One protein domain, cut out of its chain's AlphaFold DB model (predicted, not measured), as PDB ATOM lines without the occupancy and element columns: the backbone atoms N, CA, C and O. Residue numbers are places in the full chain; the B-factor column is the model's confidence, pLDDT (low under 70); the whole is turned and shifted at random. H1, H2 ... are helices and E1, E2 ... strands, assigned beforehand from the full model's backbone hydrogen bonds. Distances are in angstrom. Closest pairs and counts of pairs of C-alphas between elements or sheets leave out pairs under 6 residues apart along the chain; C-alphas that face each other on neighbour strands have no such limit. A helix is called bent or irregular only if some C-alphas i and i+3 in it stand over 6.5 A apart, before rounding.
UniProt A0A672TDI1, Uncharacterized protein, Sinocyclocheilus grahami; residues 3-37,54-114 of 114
ATOM      1  N   GLN A   3      54.461  -8.199  26.535       82.75
ATOM      2  CA  GLN A   3      53.962  -7.045  25.776       82.75
ATOM      3  C   GLN A   3      52.538  -7.254  25.236       82.75
ATOM      4  O   GLN A   3      51.748  -6.320  25.251       82.75
ATOM      5  N   ASP A   4      52.159  -8.489  24.891       88.06
ATOM      6  CA  ASP A   4      50.795  -8.821  24.444       88.06
ATOM      7  C   ASP A   4      49.750  -8.658  25.563       88.06
ATOM      8  O   ASP A   4      48.547  -8.744  25.325       88.06
ATOM      9  N   LYS A   5      50.203  -8.492  26.812       93.06
ATOM     10  CA  LYS A   5      49.359  -8.247  27.986       93.06
ATOM     11  C   LYS A   5      49.363  -6.785  28.419       93.06
ATOM     12  O   LYS A   5      48.698  -6.469  29.400       93.06
ATOM     13  N   PHE A   6      50.069  -5.906  27.705       93.44
ATOM     14  CA  PHE A   6      50.215  -4.500  28.074       93.44
ATOM     15  C   PHE A   6      48.859  -3.808  28.247       93.44
ATOM     16  O   PHE A   6      48.603  -3.265  29.315       93.44
ATOM     17  N   CYS A   7      47.953  -3.924  27.272       94.38
ATOM     18  CA  CYS A   7      46.620  -3.324  27.372       94.38
ATOM     19  C   CYS A   7      45.826  -3.812  28.591       94.38
ATOM     20  O   CYS A   7      45.217  -3.002  29.282       94.38
ATOM     21  N   GLY A   8      45.901  -5.106  28.916       94.75
ATOM     22  CA  GLY A   8      45.259  -5.663  30.107       94.75
ATOM     23  C   GLY A   8      45.862  -5.131  31.408       94.75
ATOM     24  O   GLY A   8      45.125  -4.819  32.336       94.75
ATOM     25  N   ILE A   9      47.188  -4.979  31.467       95.00
ATOM     26  CA  ILE A   9      47.885  -4.405  32.629       95.00
ATOM     27  C   ILE A   9      47.481  -2.942  32.830       95.00
ATOM     28  O   ILE A   9      47.203  -2.543  33.959       95.00
ATOM     29  N   ILE A  10      47.424  -2.153  31.753       95.88
ATOM     30  CA  ILE A  10      47.002  -0.750  31.832       95.88
ATOM     31  C   ILE A  10      45.541  -0.641  32.255       95.88
ATOM     32  O   ILE A  10      45.243   0.152  33.141       95.88
ATOM     33  N   ASN A  11      44.656  -1.472  31.700       95.69
ATOM     34  CA  ASN A  11      43.247  -1.481  32.083       95.69
ATOM     35  C   ASN A  11      43.071  -1.742  33.587       95.69
ATOM     36  O   ASN A  11      42.447  -0.947  34.276       95.69
ATOM     37  N   ILE A  12      43.724  -2.783  34.117       96.50
ATOM     38  CA  ILE A  12      43.695  -3.095  35.556       96.50
ATOM     39  C   ILE A  12      44.299  -1.956  36.389       96.50
ATOM     40  O   ILE A  12      43.816  -1.661  37.475       96.50
ATOM     41  N   SER A  13      45.356  -1.308  35.893       95.56
ATOM     42  CA  SER A  13      45.977  -0.183  36.602       95.56
ATOM     43  C   SER A  13      45.018   1.003  36.714       95.56
ATOM     44  O   SER A  13      44.941   1.614  37.771       95.56
ATOM     45  N   VAL A  14      44.277   1.319  35.647       95.44
ATOM     46  CA  VAL A  14      43.275   2.397  35.650       95.44
ATOM     47  C   VAL A  14      42.076   2.040  36.528       95.44
ATOM     48  O   VAL A  14      41.635   2.884  37.301       95.44
ATOM     49  N   GLU A  15      41.590   0.797  36.474       95.88
ATOM     50  CA  GLU A  15      40.543   0.302  37.383       95.88
ATOM     51  C   GLU A  15      40.966   0.466  38.851       95.88
ATOM     52  O   GLU A  15      40.258   1.095  39.632       95.88
ATOM     53  N   ALA A  16      42.169   0.005  39.203       94.94
ATOM     54  CA  ALA A  16      42.691   0.132  40.559       94.94
ATOM     55  C   ALA A  16      42.877   1.597  40.989       94.94
ATOM     56  O   ALA A  16      42.656   1.919  42.153       94.94
ATOM     57  N   LEU A  17      43.265   2.493  40.072       93.81
ATOM     58  CA  LEU A  17      43.346   3.927  40.361       93.81
ATOM     59  C   LEU A  17      41.973   4.511  40.697       93.81
ATOM     60  O   LEU A  17      41.876   5.265  41.656       93.81
ATOM     61  N   HIS A  18      40.911   4.137  39.981       93.44
ATOM     62  CA  HIS A  18      39.550   4.565  40.336       93.44
ATOM     63  C   HIS A  18      39.081   4.007  41.682       93.44
ATOM     64  O   HIS A  18      38.350   4.691  42.394       93.44
ATOM     65  N   ASP A  19      39.509   2.797  42.046       92.75
ATOM     66  CA  ASP A  19      39.141   2.189  43.328       92.75
ATOM     67  C   ASP A  19      39.798   2.891  44.528       92.75
ATOM     68  O   ASP A  19      39.177   2.996  45.590       92.75
ATOM     69  N   VAL A  20      41.049   3.354  44.390       91.12
ATOM     70  CA  VAL A  20      41.828   3.890  45.526       91.12
ATOM     71  C   VAL A  20      41.957   5.411  45.549       91.12
ATOM     72  O   VAL A  20      42.138   5.983  46.626       91.12
ATOM     73  N   MET A  21      41.893   6.084  44.397       90.25
ATOM     74  CA  MET A  21      42.047   7.537  44.318       90.25
ATOM     75  C   MET A  21      40.716   8.214  44.646       90.25
ATOM     76  O   MET A  21      39.743   8.124  43.904       90.25
ATOM     77  N   THR A  22      40.689   8.942  45.757       85.12
ATOM     78  CA  THR A  22      39.515   9.682  46.235       85.12
ATOM     79  C   THR A  22      39.751  11.182  46.152       85.12
ATOM     80  O   THR A  22      40.856  11.644  46.422       85.12
ATOM     81  N   GLU A  23      38.733  11.953  45.778       80.81
ATOM     82  CA  GLU A  23      38.815  13.415  45.792       80.81
ATOM     83  C   GLU A  23      38.768  13.922  47.240       80.81
ATOM     84  O   GLU A  23      37.841  13.624  47.995       80.81
ATOM     85  N   ASP A  24      39.787  14.679  47.631       75.19
ATOM     86  CA  ASP A  24      39.836  15.388  48.897       75.19
ATOM     87  C   ASP A  24      38.870  16.586  48.829       75.19
ATOM     88  O   ASP A  24      39.104  17.517  48.052       75.19
ATOM     89  N   PRO A  25      37.797  16.606  49.639       71.31
ATOM     90  CA  PRO A  25      36.783  17.655  49.589       71.31
ATOM     91  C   PRO A  25      37.299  19.035  50.023       71.31
ATOM     92  O   PRO A  25      36.641  20.037  49.746       71.31
ATOM     93  N   GLU A  26      38.441  19.114  50.712       74.69
ATOM     94  CA  GLU A  26      39.024  20.380  51.160       74.69
ATOM     95  C   GLU A  26      39.970  20.980  50.120       74.69
ATOM     96  O   GLU A  26      40.036  22.203  49.971       74.69
ATOM     97  N   THR A  27      40.698  20.136  49.388       72.62
ATOM     98  CA  THR A  27      41.727  20.579  48.436       72.62
ATOM     99  C   THR A  27      41.340  20.381  46.971       72.62
ATOM    100  O   THR A  27      42.022  20.919  46.100       72.62
ATOM    101  N   ALA A  28      40.250  19.653  46.698       68.81
ATOM    102  CA  ALA A  28      39.845  19.182  45.371       68.81
ATOM    103  C   ALA A  28      40.967  18.416  44.638       68.81
ATOM    104  O   ALA A  28      41.052  18.429  43.411       68.81
ATOM    105  N   THR A  29      41.867  17.777  45.396       73.81
ATOM    106  CA  THR A  29      42.960  16.956  44.856       73.81
ATOM    107  C   THR A  29      42.647  15.475  45.019       73.81
ATOM    108  O   THR A  29      41.963  15.079  45.957       73.81
ATOM    109  N   PHE A  30      43.149  14.630  44.119       76.81
ATOM    110  CA  PHE A  30      43.016  13.184  44.272       76.81
ATOM    111  C   PHE A  30      44.066  12.645  45.249       76.81
ATOM    112  O   PHE A  30      45.266  12.830  45.047       76.81
ATOM    113  N   LYS A  31      43.617  11.932  46.283       84.38
ATOM    114  CA  LYS A  31      44.458  11.260  47.273       84.38
ATOM    115  C   LYS A  31      44.232   9.752  47.234       84.38
ATOM    116  O   LYS A  31      43.097   9.281  47.272       84.38
ATOM    117  N   ASP A  32      45.333   9.011  47.208       87.44
ATOM    118  CA  ASP A  32      45.348   7.558  47.366       87.44
ATOM    119  C   ASP A  32      44.966   7.196  48.812       87.44
ATOM    120  O   ASP A  32      45.670   7.559  49.761       87.44
ATOM    121  N   CYS A  33      43.824   6.527  48.989       85.56
ATOM    122  CA  CYS A  33      43.284   6.205  50.311       85.56
ATOM    123  C   CYS A  33      44.069   5.111  51.051       85.56
ATOM    124  O   CYS A  33      43.919   4.976  52.266       85.56
ATOM    125  N   MET A  34      44.931   4.366  50.350       87.62
ATOM    126  CA  MET A  34      45.791   3.351  50.960       87.62
ATOM    127  C   MET A  34      47.030   3.972  51.616       87.62
ATOM    128  O   MET A  34      47.631   3.358  52.500       87.62
ATOM    129  N   LEU A  35      47.389   5.208  51.244       85.81
ATOM    130  CA  LEU A  35      48.525   5.912  51.828       85.81
ATOM    131  C   LEU A  35      48.250   6.347  53.264       85.81
ATOM    132  O   LEU A  35      47.367   7.160  53.554       85.81
ATOM    133  N   MET A  36      49.103   5.884  54.173       81.12
ATOM    134  CA  MET A  36      49.043   6.289  55.569       81.12
ATOM    135  C   MET A  36      49.760   7.632  55.748       81.12
ATOM    136  O   MET A  36      50.981   7.694  55.857       81.12
ATOM    137  N   SER A  37      49.004   8.734  55.808       66.69
ATOM    138  CA  SER A  37      49.567  10.072  56.068       66.69
ATOM    139  C   SER A  37      50.037  10.269  57.516       66.69
ATOM    140  O   SER A  37      50.920  11.086  57.769       66.69
ATOM    141  N   GLN A  54      54.057 -10.811  69.323       90.31
ATOM    142  CA  GLN A  54      53.741 -11.258  67.967       90.31
ATOM    143  C   GLN A  54      52.858 -10.239  67.235       90.31
ATOM    144  O   GLN A  54      53.120  -9.949  66.066       90.31
ATOM    145  N   ASP A  55      51.864  -9.672  67.918       87.50
ATOM    146  CA  ASP A  55      50.966  -8.663  67.344       87.50
ATOM    147  C   ASP A  55      51.726  -7.382  67.002       87.50
ATOM    148  O   ASP A  55      51.583  -6.853  65.898       87.50
ATOM    149  N   LYS A  56      52.625  -6.941  67.893       85.75
ATOM    150  CA  LYS A  56      53.515  -5.799  67.636       85.75
ATOM    151  C   LYS A  56      54.367  -6.020  66.387       85.75
ATOM    152  O   LYS A  56      54.422  -5.148  65.524       85.75
ATOM    153  N   ARG A  57      54.995  -7.195  66.247       88.69
ATOM    154  CA  ARG A  57      55.811  -7.531  65.064       88.69
ATOM    155  C   ARG A  57      54.984  -7.581  63.785       88.69
ATOM    156  O   ARG A  57      55.425  -7.055  62.769       88.69
ATOM    157  N   ARG A  58      53.793  -8.189  63.826       88.12
ATOM    158  CA  ARG A  58      52.892  -8.255  62.665       88.12
ATOM    159  C   ARG A  58      52.462  -6.856  62.226       88.12
ATOM    160  O   ARG A  58      52.459  -6.581  61.032       88.12
ATOM    161  N   LYS A  59      52.152  -5.975  63.181       84.06
ATOM    162  CA  LYS A  59      51.795  -4.582  62.903       84.06
ATOM    163  C   LYS A  59      52.958  -3.809  62.279       84.06
ATOM    164  O   LYS A  59      52.751  -3.146  61.274       84.06
ATOM    165  N   LEU A  60      54.166  -3.920  62.838       84.75
ATOM    166  CA  LEU A  60      55.353  -3.259  62.281       84.75
ATOM    167  C   LEU A  60      55.649  -3.725  60.852       84.75
ATOM    168  O   LEU A  60      55.898  -2.892  59.994       84.75
ATOM    169  N   LEU A  61      55.544  -5.029  60.579       87.06
ATOM    170  CA  LEU A  61      55.744  -5.562  59.231       87.06
ATOM    171  C   LEU A  61      54.688  -5.052  58.239       87.06
ATOM    172  O   LEU A  61      55.014  -4.772  57.093       87.06
ATOM    173  N   ALA A  62      53.432  -4.899  58.668       84.81
ATOM    174  CA  ALA A  62      52.384  -4.341  57.815       84.81
ATOM    175  C   ALA A  62      52.649  -2.871  57.437       84.81
ATOM    176  O   ALA A  62      52.282  -2.449  56.344       84.81
ATOM    177  N   LEU A  63      53.324  -2.102  58.301       82.81
ATOM    178  CA  LEU A  63      53.735  -0.724  57.996       82.81
ATOM    179  C   LEU A  63      54.864  -0.650  56.955       82.81
ATOM    180  O   LEU A  63      55.051   0.399  56.348       82.81
ATOM    181  N   GLU A  64      55.606  -1.738  56.740       86.38
ATOM    182  CA  GLU A  64      56.621  -1.829  55.680       86.38
ATOM    183  C   GLU A  64      56.021  -2.209  54.316       86.38
ATOM    184  O   GLU A  64      56.739  -2.216  53.313       86.38
ATOM    185  N   ASP A  65      54.724  -2.526  54.254       89.12
ATOM    186  CA  ASP A  65      54.054  -2.848  52.998       89.12
ATOM    187  C   ASP A  65      54.025  -1.610  52.075       89.12
ATOM    188  O   ASP A  65      53.517  -0.555  52.482       89.12
ATOM    189  N   PRO A  66      54.541  -1.708  50.831       89.56
ATOM    190  CA  PRO A  66      54.582  -0.595  49.890       89.56
ATOM    191  C   PRO A  66      53.240   0.097  49.666       89.56
ATOM    192  O   PRO A  66      53.242   1.297  49.400       89.56
ATOM    193  N   VAL A  67      52.113  -0.612  49.793       89.12
ATOM    194  CA  VAL A  67      50.782  -0.019  49.567       89.12
ATOM    195  C   VAL A  67      50.487   1.150  50.510       89.12
ATOM    196  O   VAL A  67      49.726   2.042  50.156       89.12
ATOM    197  N   HIS A  68      51.120   1.183  51.688       87.88
ATOM    198  CA  HIS A  68      50.916   2.237  52.681       87.88
ATOM    199  C   HIS A  68      51.846   3.443  52.502       87.88
ATOM    200  O   HIS A  68      51.599   4.494  53.097       87.88
ATOM    201  N   GLY A  69      52.919   3.302  51.716       85.50
ATOM    202  CA  GLY A  69      53.981   4.308  51.585       85.50
ATOM    203  C   GLY A  69      54.292   4.750  50.154       85.50
ATOM    204  O   GLY A  69      55.044   5.706  49.968       85.50
ATOM    205  N   VAL A  70      53.741   4.079  49.143       90.19
ATOM    206  CA  VAL A  70      53.987   4.358  47.726       90.19
ATOM    207  C   VAL A  70      52.658   4.616  47.030       90.19
ATOM    208  O   VAL A  70      51.818   3.729  46.954       90.19
ATOM    209  N   SER A  71      52.479   5.831  46.502       90.75
ATOM    210  CA  SER A  71      51.274   6.188  45.743       90.75
ATOM    211  C   SER A  71      51.157   5.312  44.500       90.75
ATOM    212  O   SER A  71      52.103   5.245  43.705       90.75
ATOM    213  N   LEU A  72      49.991   4.694  44.291       92.88
ATOM    214  CA  LEU A  72      49.747   3.889  43.097       92.88
ATOM    215  C   LEU A  72      49.853   4.737  41.821       92.88
ATOM    216  O   LEU A  72      50.486   4.317  40.852       92.88
ATOM    217  N   GLN A  73      49.303   5.951  41.841       91.31
ATOM    218  CA  GLN A  73      49.380   6.919  40.739       91.31
ATOM    219  C   GLN A  73      50.835   7.227  40.361       91.31
ATOM    220  O   GLN A  73      51.218   7.087  39.196       91.31
ATOM    221  N   GLN A  74      51.669   7.573  41.350       90.88
ATOM    222  CA  GLN A  74      53.092   7.846  41.129       90.88
ATOM    223  C   GLN A  74      53.825   6.606  40.607       90.88
ATOM    224  O   GLN A  74      54.610   6.691  39.660       90.88
ATOM    225  N   PHE A  75      53.549   5.439  41.190       93.75
ATOM    226  CA  PHE A  75      54.171   4.187  40.781       93.75
ATOM    227  C   PHE A  75      53.854   3.845  39.320       93.75
ATOM    228  O   PHE A  75      54.764   3.529  38.551       93.75
ATOM    229  N   VAL A  76      52.586   3.946  38.908       94.25
ATOM    230  CA  VAL A  76      52.155   3.697  37.523       94.25
ATOM    231  C   VAL A  76      52.862   4.653  36.560       94.25
ATOM    232  O   VAL A  76      53.430   4.197  35.563       94.25
ATOM    233  N   TYR A  77      52.908   5.950  36.878       94.06
ATOM    234  CA  TYR A  77      53.623   6.942  36.073       94.06
ATOM    235  C   TYR A  77      55.104   6.581  35.890       94.06
ATOM    236  O   TYR A  77      55.613   6.555  34.764       94.06
ATOM    237  N   GLU A  78      55.802   6.252  36.977       95.19
ATOM    238  CA  GLU A  78      57.219   5.891  36.933       95.19
ATOM    239  C   GLU A  78      57.471   4.629  36.107       95.19
ATOM    240  O   GLU A  78      58.425   4.588  35.326       95.19
ATOM    241  N   LYS A  79      56.610   3.609  36.228       94.94
ATOM    242  CA  LYS A  79      56.730   2.384  35.426       94.94
ATOM    243  C   LYS A  79      56.492   2.641  33.945       94.94
ATOM    244  O   LYS A  79      57.262   2.134  33.131       94.94
ATOM    245  N   LEU A  80      55.497   3.452  33.590       94.31
ATOM    246  CA  LEU A  80      55.244   3.841  32.200       94.31
ATOM    247  C   LEU A  80      56.423   4.617  31.613       94.31
ATOM    248  O   LEU A  80      56.893   4.295  30.525       94.31
ATOM    249  N   LYS A  81      56.960   5.580  32.364       94.44
ATOM    250  CA  LYS A  81      58.104   6.385  31.932       94.44
ATOM    251  C   LYS A  81      59.374   5.554  31.776       94.44
ATOM    252  O   LYS A  81      60.084   5.695  30.783       94.44
ATOM    253  N   ALA A  82      59.650   4.655  32.721       95.56
ATOM    254  CA  ALA A  82      60.768   3.720  32.620       95.56
ATOM    255  C   ALA A  82      60.619   2.802  31.399       95.56
ATOM    256  O   ALA A  82      61.590   2.556  30.683       95.56
ATOM    257  N   GLN A  83      59.394   2.342  31.127       93.06
ATOM    258  CA  GLN A  83      59.101   1.519  29.962       93.06
ATOM    259  C   GLN A  83      59.319   2.293  28.658       93.06
ATOM    260  O   GLN A  83      59.983   1.774  27.764       93.06
ATOM    261  N   GLN A  84      58.851   3.542  28.577       94.50
ATOM    262  CA  GLN A  84      59.091   4.437  27.444       94.50
ATOM    263  C   GLN A  84      60.589   4.666  27.199       94.50
ATOM    264  O   GLN A  84      61.047   4.554  26.064       94.50
ATOM    265  N   MET A  85      61.376   4.911  28.252       95.94
ATOM    266  CA  MET A  85      62.831   5.082  28.139       95.94
ATOM    267  C   MET A  85      63.539   3.827  27.615       95.94
ATOM    268  O   MET A  85      64.509   3.942  26.870       95.94
ATOM    269  N   LEU A  86      63.069   2.635  27.990       94.19
ATOM    270  CA  LEU A  86      63.695   1.371  27.603       94.19
ATOM    271  C   LEU A  86      63.487   1.032  26.119       94.19
ATOM    272  O   LEU A  86      64.398   0.516  25.476       94.19
ATOM    273  N   MET A  87      62.291   1.285  25.580       93.81
ATOM    274  CA  MET A  87      61.926   0.907  24.202       93.81
ATOM    275  C   MET A  87      61.935   2.068  23.203       93.81
ATOM    276  O   MET A  87      61.825   1.838  21.998       93.81
ATOM    277  N   GLY A  88      62.071   3.299  23.697       95.44
ATOM    278  CA  GLY A  88      61.962   4.520  22.912       95.44
ATOM    279  C   GLY A  88      60.516   4.900  22.589       95.44
ATOM    280  O   GLY A  88      59.590   4.090  22.673       95.44
ATOM    281  N   ASP A  89      60.332   6.153  22.172       94.25
ATOM    282  CA  ASP A  89      59.006   6.747  21.967       94.25
ATOM    283  C   ASP A  89      58.158   5.987  20.942       94.25
ATOM    284  O   ASP A  89      56.980   5.747  21.177       94.25
ATOM    285  N   GLN A  90      58.753   5.550  19.827       93.88
ATOM    286  CA  GLN A  90      58.020   4.832  18.776       93.88
ATOM    287  C   GLN A  90      57.514   3.462  19.245       93.88
ATOM    288  O   GLN A  90      56.382   3.089  18.951       93.88
ATOM    289  N   GLY A  91      58.341   2.718  19.989       93.56
ATOM    290  CA  GLY A  91      57.955   1.411  20.523       93.56
ATOM    291  C   GLY A  91      56.876   1.533  21.596       93.56
ATOM    292  O   GLY A  91      55.929   0.752  21.618       93.56
ATOM    293  N   PHE A  92      56.990   2.552  22.449       94.44
ATOM    294  CA  PHE A  92      56.001   2.825  23.484       94.44
ATOM    295  C   PHE A  92      54.671   3.292  22.897       94.44
ATOM    296  O   PHE A  92      53.623   2.792  23.299       94.44
ATOM    297  N   GLN A  93      54.708   4.174  21.896       93.44
ATOM    298  CA  GLN A  93      53.512   4.630  21.198       93.44
ATOM    299  C   GLN A  93      52.753   3.458  20.563       93.44
ATOM    300  O   GLN A  93      51.545   3.353  20.744       93.44
ATOM    301  N   ALA A  94      53.459   2.525  19.917       93.56
ATOM    302  CA  ALA A  94      52.844   1.326  19.350       93.56
ATOM    303  C   ALA A  94      52.167   0.438  20.413       93.56
ATOM    304  O   ALA A  94      51.136  -0.167  20.138       93.56
ATOM    305  N   LEU A  95      52.711   0.361  21.637       92.62
ATOM    306  CA  LEU A  95      52.044  -0.337  22.744       92.62
ATOM    307  C   LEU A  95      50.813   0.424  23.239       92.62
ATOM    308  O   LEU A  95      49.776  -0.194  23.476       92.62
ATOM    309  N   MET A  96      50.909   1.745  23.380       93.25
ATOM    310  CA  MET A  96      49.790   2.588  23.810       93.25
ATOM    311  C   MET A  96      48.617   2.545  22.824       93.25
ATOM    312  O   MET A  96      47.473   2.561  23.256       93.25
ATOM    313  N   GLU A  97      48.878   2.390  21.524       93.69
ATOM    314  CA  GLU A  97      47.844   2.195  20.492       93.69
ATOM    315  C   GLU A  97      47.057   0.882  20.644       93.69
ATOM    316  O   GLU A  97      45.962   0.755  20.099       93.69
ATOM    317  N   THR A  98      47.578  -0.097  21.392       93.25
ATOM    318  CA  THR A  98      46.841  -1.337  21.708       93.25
ATOM    319  C   THR A  98      45.865  -1.180  22.872       93.25
ATOM    320  O   THR A  98      45.054  -2.074  23.121       93.25
ATOM    321  N   VAL A  99      45.970  -0.079  23.617       94.69
ATOM    322  CA  VAL A  99      45.101   0.239  24.749       94.69
ATOM    323  C   VAL A  99      43.883   0.994  24.229       94.69
ATOM    324  O   VAL A  99      43.998   1.824  23.329       94.69
ATOM    325  N   ASP A 100      42.710   0.712  24.795       95.38
ATOM    326  CA  ASP A 100      41.496   1.450  24.457       95.38
ATOM    327  C   ASP A 100      41.691   2.955  24.700       95.38
ATOM    328  O   ASP A 100      42.222   3.375  25.732       95.38
ATOM    329  N   THR A 101      41.263   3.773  23.741       94.06
ATOM    330  CA  THR A 101      41.443   5.228  23.771       94.06
ATOM    331  C   THR A 101      40.820   5.889  24.998       94.06
ATOM    332  O   THR A 101      41.363   6.879  25.487       94.06
ATOM    333  N   GLU A 102      39.715   5.350  25.518       94.88
ATOM    334  CA  GLU A 102      39.073   5.871  26.725       94.88
ATOM    335  C   GLU A 102      39.904   5.557  27.973       94.88
ATOM    336  O   GLU A 102      40.091   6.424  28.825       94.88
ATOM    337  N   ILE A 103      40.498   4.364  28.046       95.88
ATOM    338  CA  ILE A 103      41.410   3.992  29.135       95.88
ATOM    339  C   ILE A 103      42.668   4.862  29.107       95.88
ATOM    340  O   ILE A 103      43.125   5.322  30.152       95.88
ATOM    341  N   VAL A 104      43.210   5.150  27.918       94.94
ATOM    342  CA  VAL A 104      44.342   6.080  27.773       94.94
ATOM    343  C   VAL A 104      43.965   7.478  28.257       94.94
ATOM    344  O   VAL A 104      44.748   8.095  28.976       94.94
ATOM    345  N   ARG A 105      42.772   7.970  27.908       94.25
ATOM    346  CA  ARG A 105      42.277   9.278  28.353       94.25
ATOM    347  C   ARG A 105      42.184   9.349  29.881       94.25
ATOM    348  O   ARG A 105      42.727  10.277  30.468       94.25
ATOM    349  N   GLN A 106      41.573   8.352  30.518       93.69
ATOM    350  CA  GLN A 106      41.449   8.286  31.979       93.69
ATOM    351  C   GLN A 106      42.814   8.178  32.669       93.69
ATOM    352  O   GLN A 106      43.087   8.875  33.643       93.69
ATOM    353  N   LEU A 107      43.717   7.355  32.134       93.56
ATOM    354  CA  LEU A 107      45.090   7.263  32.627       93.56
ATOM    355  C   LEU A 107      45.808   8.619  32.557       93.56
ATOM    356  O   LEU A 107      46.525   8.990  33.483       93.56
ATOM    357  N   GLN A 108      45.622   9.363  31.466       91.19
ATOM    358  CA  GLN A 108      46.182  10.702  31.306       91.19
ATOM    359  C   GLN A 108      45.582  11.705  32.295       91.19
ATOM    360  O   GLN A 108      46.326  12.539  32.798       91.19
ATOM    361  N   GLU A 109      44.291  11.615  32.620       90.12
ATOM    362  CA  GLU A 109      43.673  12.445  33.667       90.12
ATOM    363  C   GLU A 109      44.332  12.207  35.026       90.12
ATOM    364  O   GLU A 109      44.686  13.167  35.707       90.12
ATOM    365  N   PHE A 110      44.607  10.950  35.384       88.12
ATOM    366  CA  PHE A 110      45.359  10.656  36.602       88.12
ATOM    367  C   PHE A 110      46.807  11.150  36.525       88.12
ATOM    368  O   PHE A 110      47.314  11.700  37.492       88.12
ATOM    369  N   ILE A 111      47.508  10.978  35.407       85.44
ATOM    370  CA  ILE A 111      48.931  11.348  35.320       85.44
ATOM    371  C   ILE A 111      49.140  12.870  35.246       85.44
ATOM    372  O   ILE A 111      50.105  13.379  35.810       85.44
ATOM    373  N   TYR A 112      48.281  13.588  34.524       78.56
ATOM    374  CA  TYR A 112      48.415  15.028  34.275       78.56
ATOM    375  C   TYR A 112      47.501  15.894  35.145       78.56
ATOM    376  O   TYR A 112      47.626  17.112  35.094       78.56
ATOM    377  N   GLY A 113      46.613  15.295  35.943       66.31
ATOM    378  CA  GLY A 113      45.868  15.974  37.008       66.31
ATOM    379  C   GLY A 113      46.708  16.307  38.251       66.31
ATOM    380  O   GLY A 113      46.134  16.693  39.266       66.31
ATOM    381  N   MET A 114      48.035  16.121  38.177       54.12
ATOM    382  CA  MET A 114      49.032  16.614  39.139       54.12
ATOM    383  C   MET A 114      49.234  18.128  39.050       54.12
ATOM    384  O   MET A 114      49.272  18.660  37.918       54.12
TER     385      MET A 114
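AT A GLANCE: This is residues 3 to 37 and 54 to 114 of the 114 residues of an uncharacterized protein of Sinocyclocheilus grahami (UniProt A0A672TDI1). Two helices, H1 and the first arm of the bent helix H3, H3a, stand loosely side by side and run opposite ways, with H4 crossing both; the second arm, H3b, folds back across the end where H1 begins. At the other end of H1 is a small hairpin, E1 and E2, and H2 sticks out from the body with residues 54 to 62. The printed part has 96 residues, mostly helix, in the order H1, E1, E2, H2, H3, H4; the sheet E1 - E2 is antiparallel. The whole is loose, with a radius of gyration of the C-alphas of 15.9 A, and spans 50 by 33 by 20 A.

IN THESE COORDINATES: H1, residues 3 to 20, begins at C-alpha 3 (53.962, -7.045, 25.776) and is 25.6 A long; it is irregular, with C-alphas 4 and 7 at 7.5 A. E1 is residues 21 to 23, 6.9 A, and E2 residues 30 to 32, 6.8 A. H2, residues 54 to 63, begins at C-alpha 54 (53.741, -11.258, 67.967) and measures 14.5 A. H3, residues 72 to 96, was assigned as one helix by its hydrogen bonds but is bent: C-alphas 86 and 89 are 9.1 A apart. Its arms are H3a, residues 72 to 86, 21.0 A, and H3b, residues 89 to 96, 10.3 A. H4, residues 101 to 112, is 16.0 A long and ends at C-alpha 112 (48.415, 15.028, 34.275).

HOW THE PARTS SIT: H1 only just touches H3a, with 3 pairs of C-alphas within 8 A, at a shallow tilt of 22 degrees, opposite ways; the closest C-alphas are those of Leu 17 and Gln 73, 6.7 A. With residues 3 to 7 alone, H1 touches H3b, closest at the C-alphas of Phe 6 and Leu 95, 7.0 A. With residues 10 to 17 alone, H1 touches H4 at a steep tilt of 57 degrees, closest at the C-alphas of Val 14 and Leu 107, 6.0 A. H3a and H4 touch about perpendicular, at 73 degrees, closest at the C-alphas of Tyr 77 and Ile 111, 6.5 A. H3a and H3b touch only at the corner, and only just, with 3 pairs of C-alphas within 8 A. In the hairpin E1 and E2, N 22 and O 31 are 2.9 A apart and N 31 and O 22 2.8 A, within hydrogen-bond range. H2 touches no helix. Each O i to N i+4 pair is within hydrogen-bond range in H2, H3a, H3b and H4; in H1, 12 of 14 are.

THE WHOLE: The C-alphas farthest apart are those of Gln 54 and Gln 90, 51.9 A. Residues 38 to 53 are not printed, and C-alphas 37 and 54 are 24.8 A apart across this cut. Of the links that are printed whole, none is long. The model's pLDDT is under 70 at residues 28, 37 and 113 to 114.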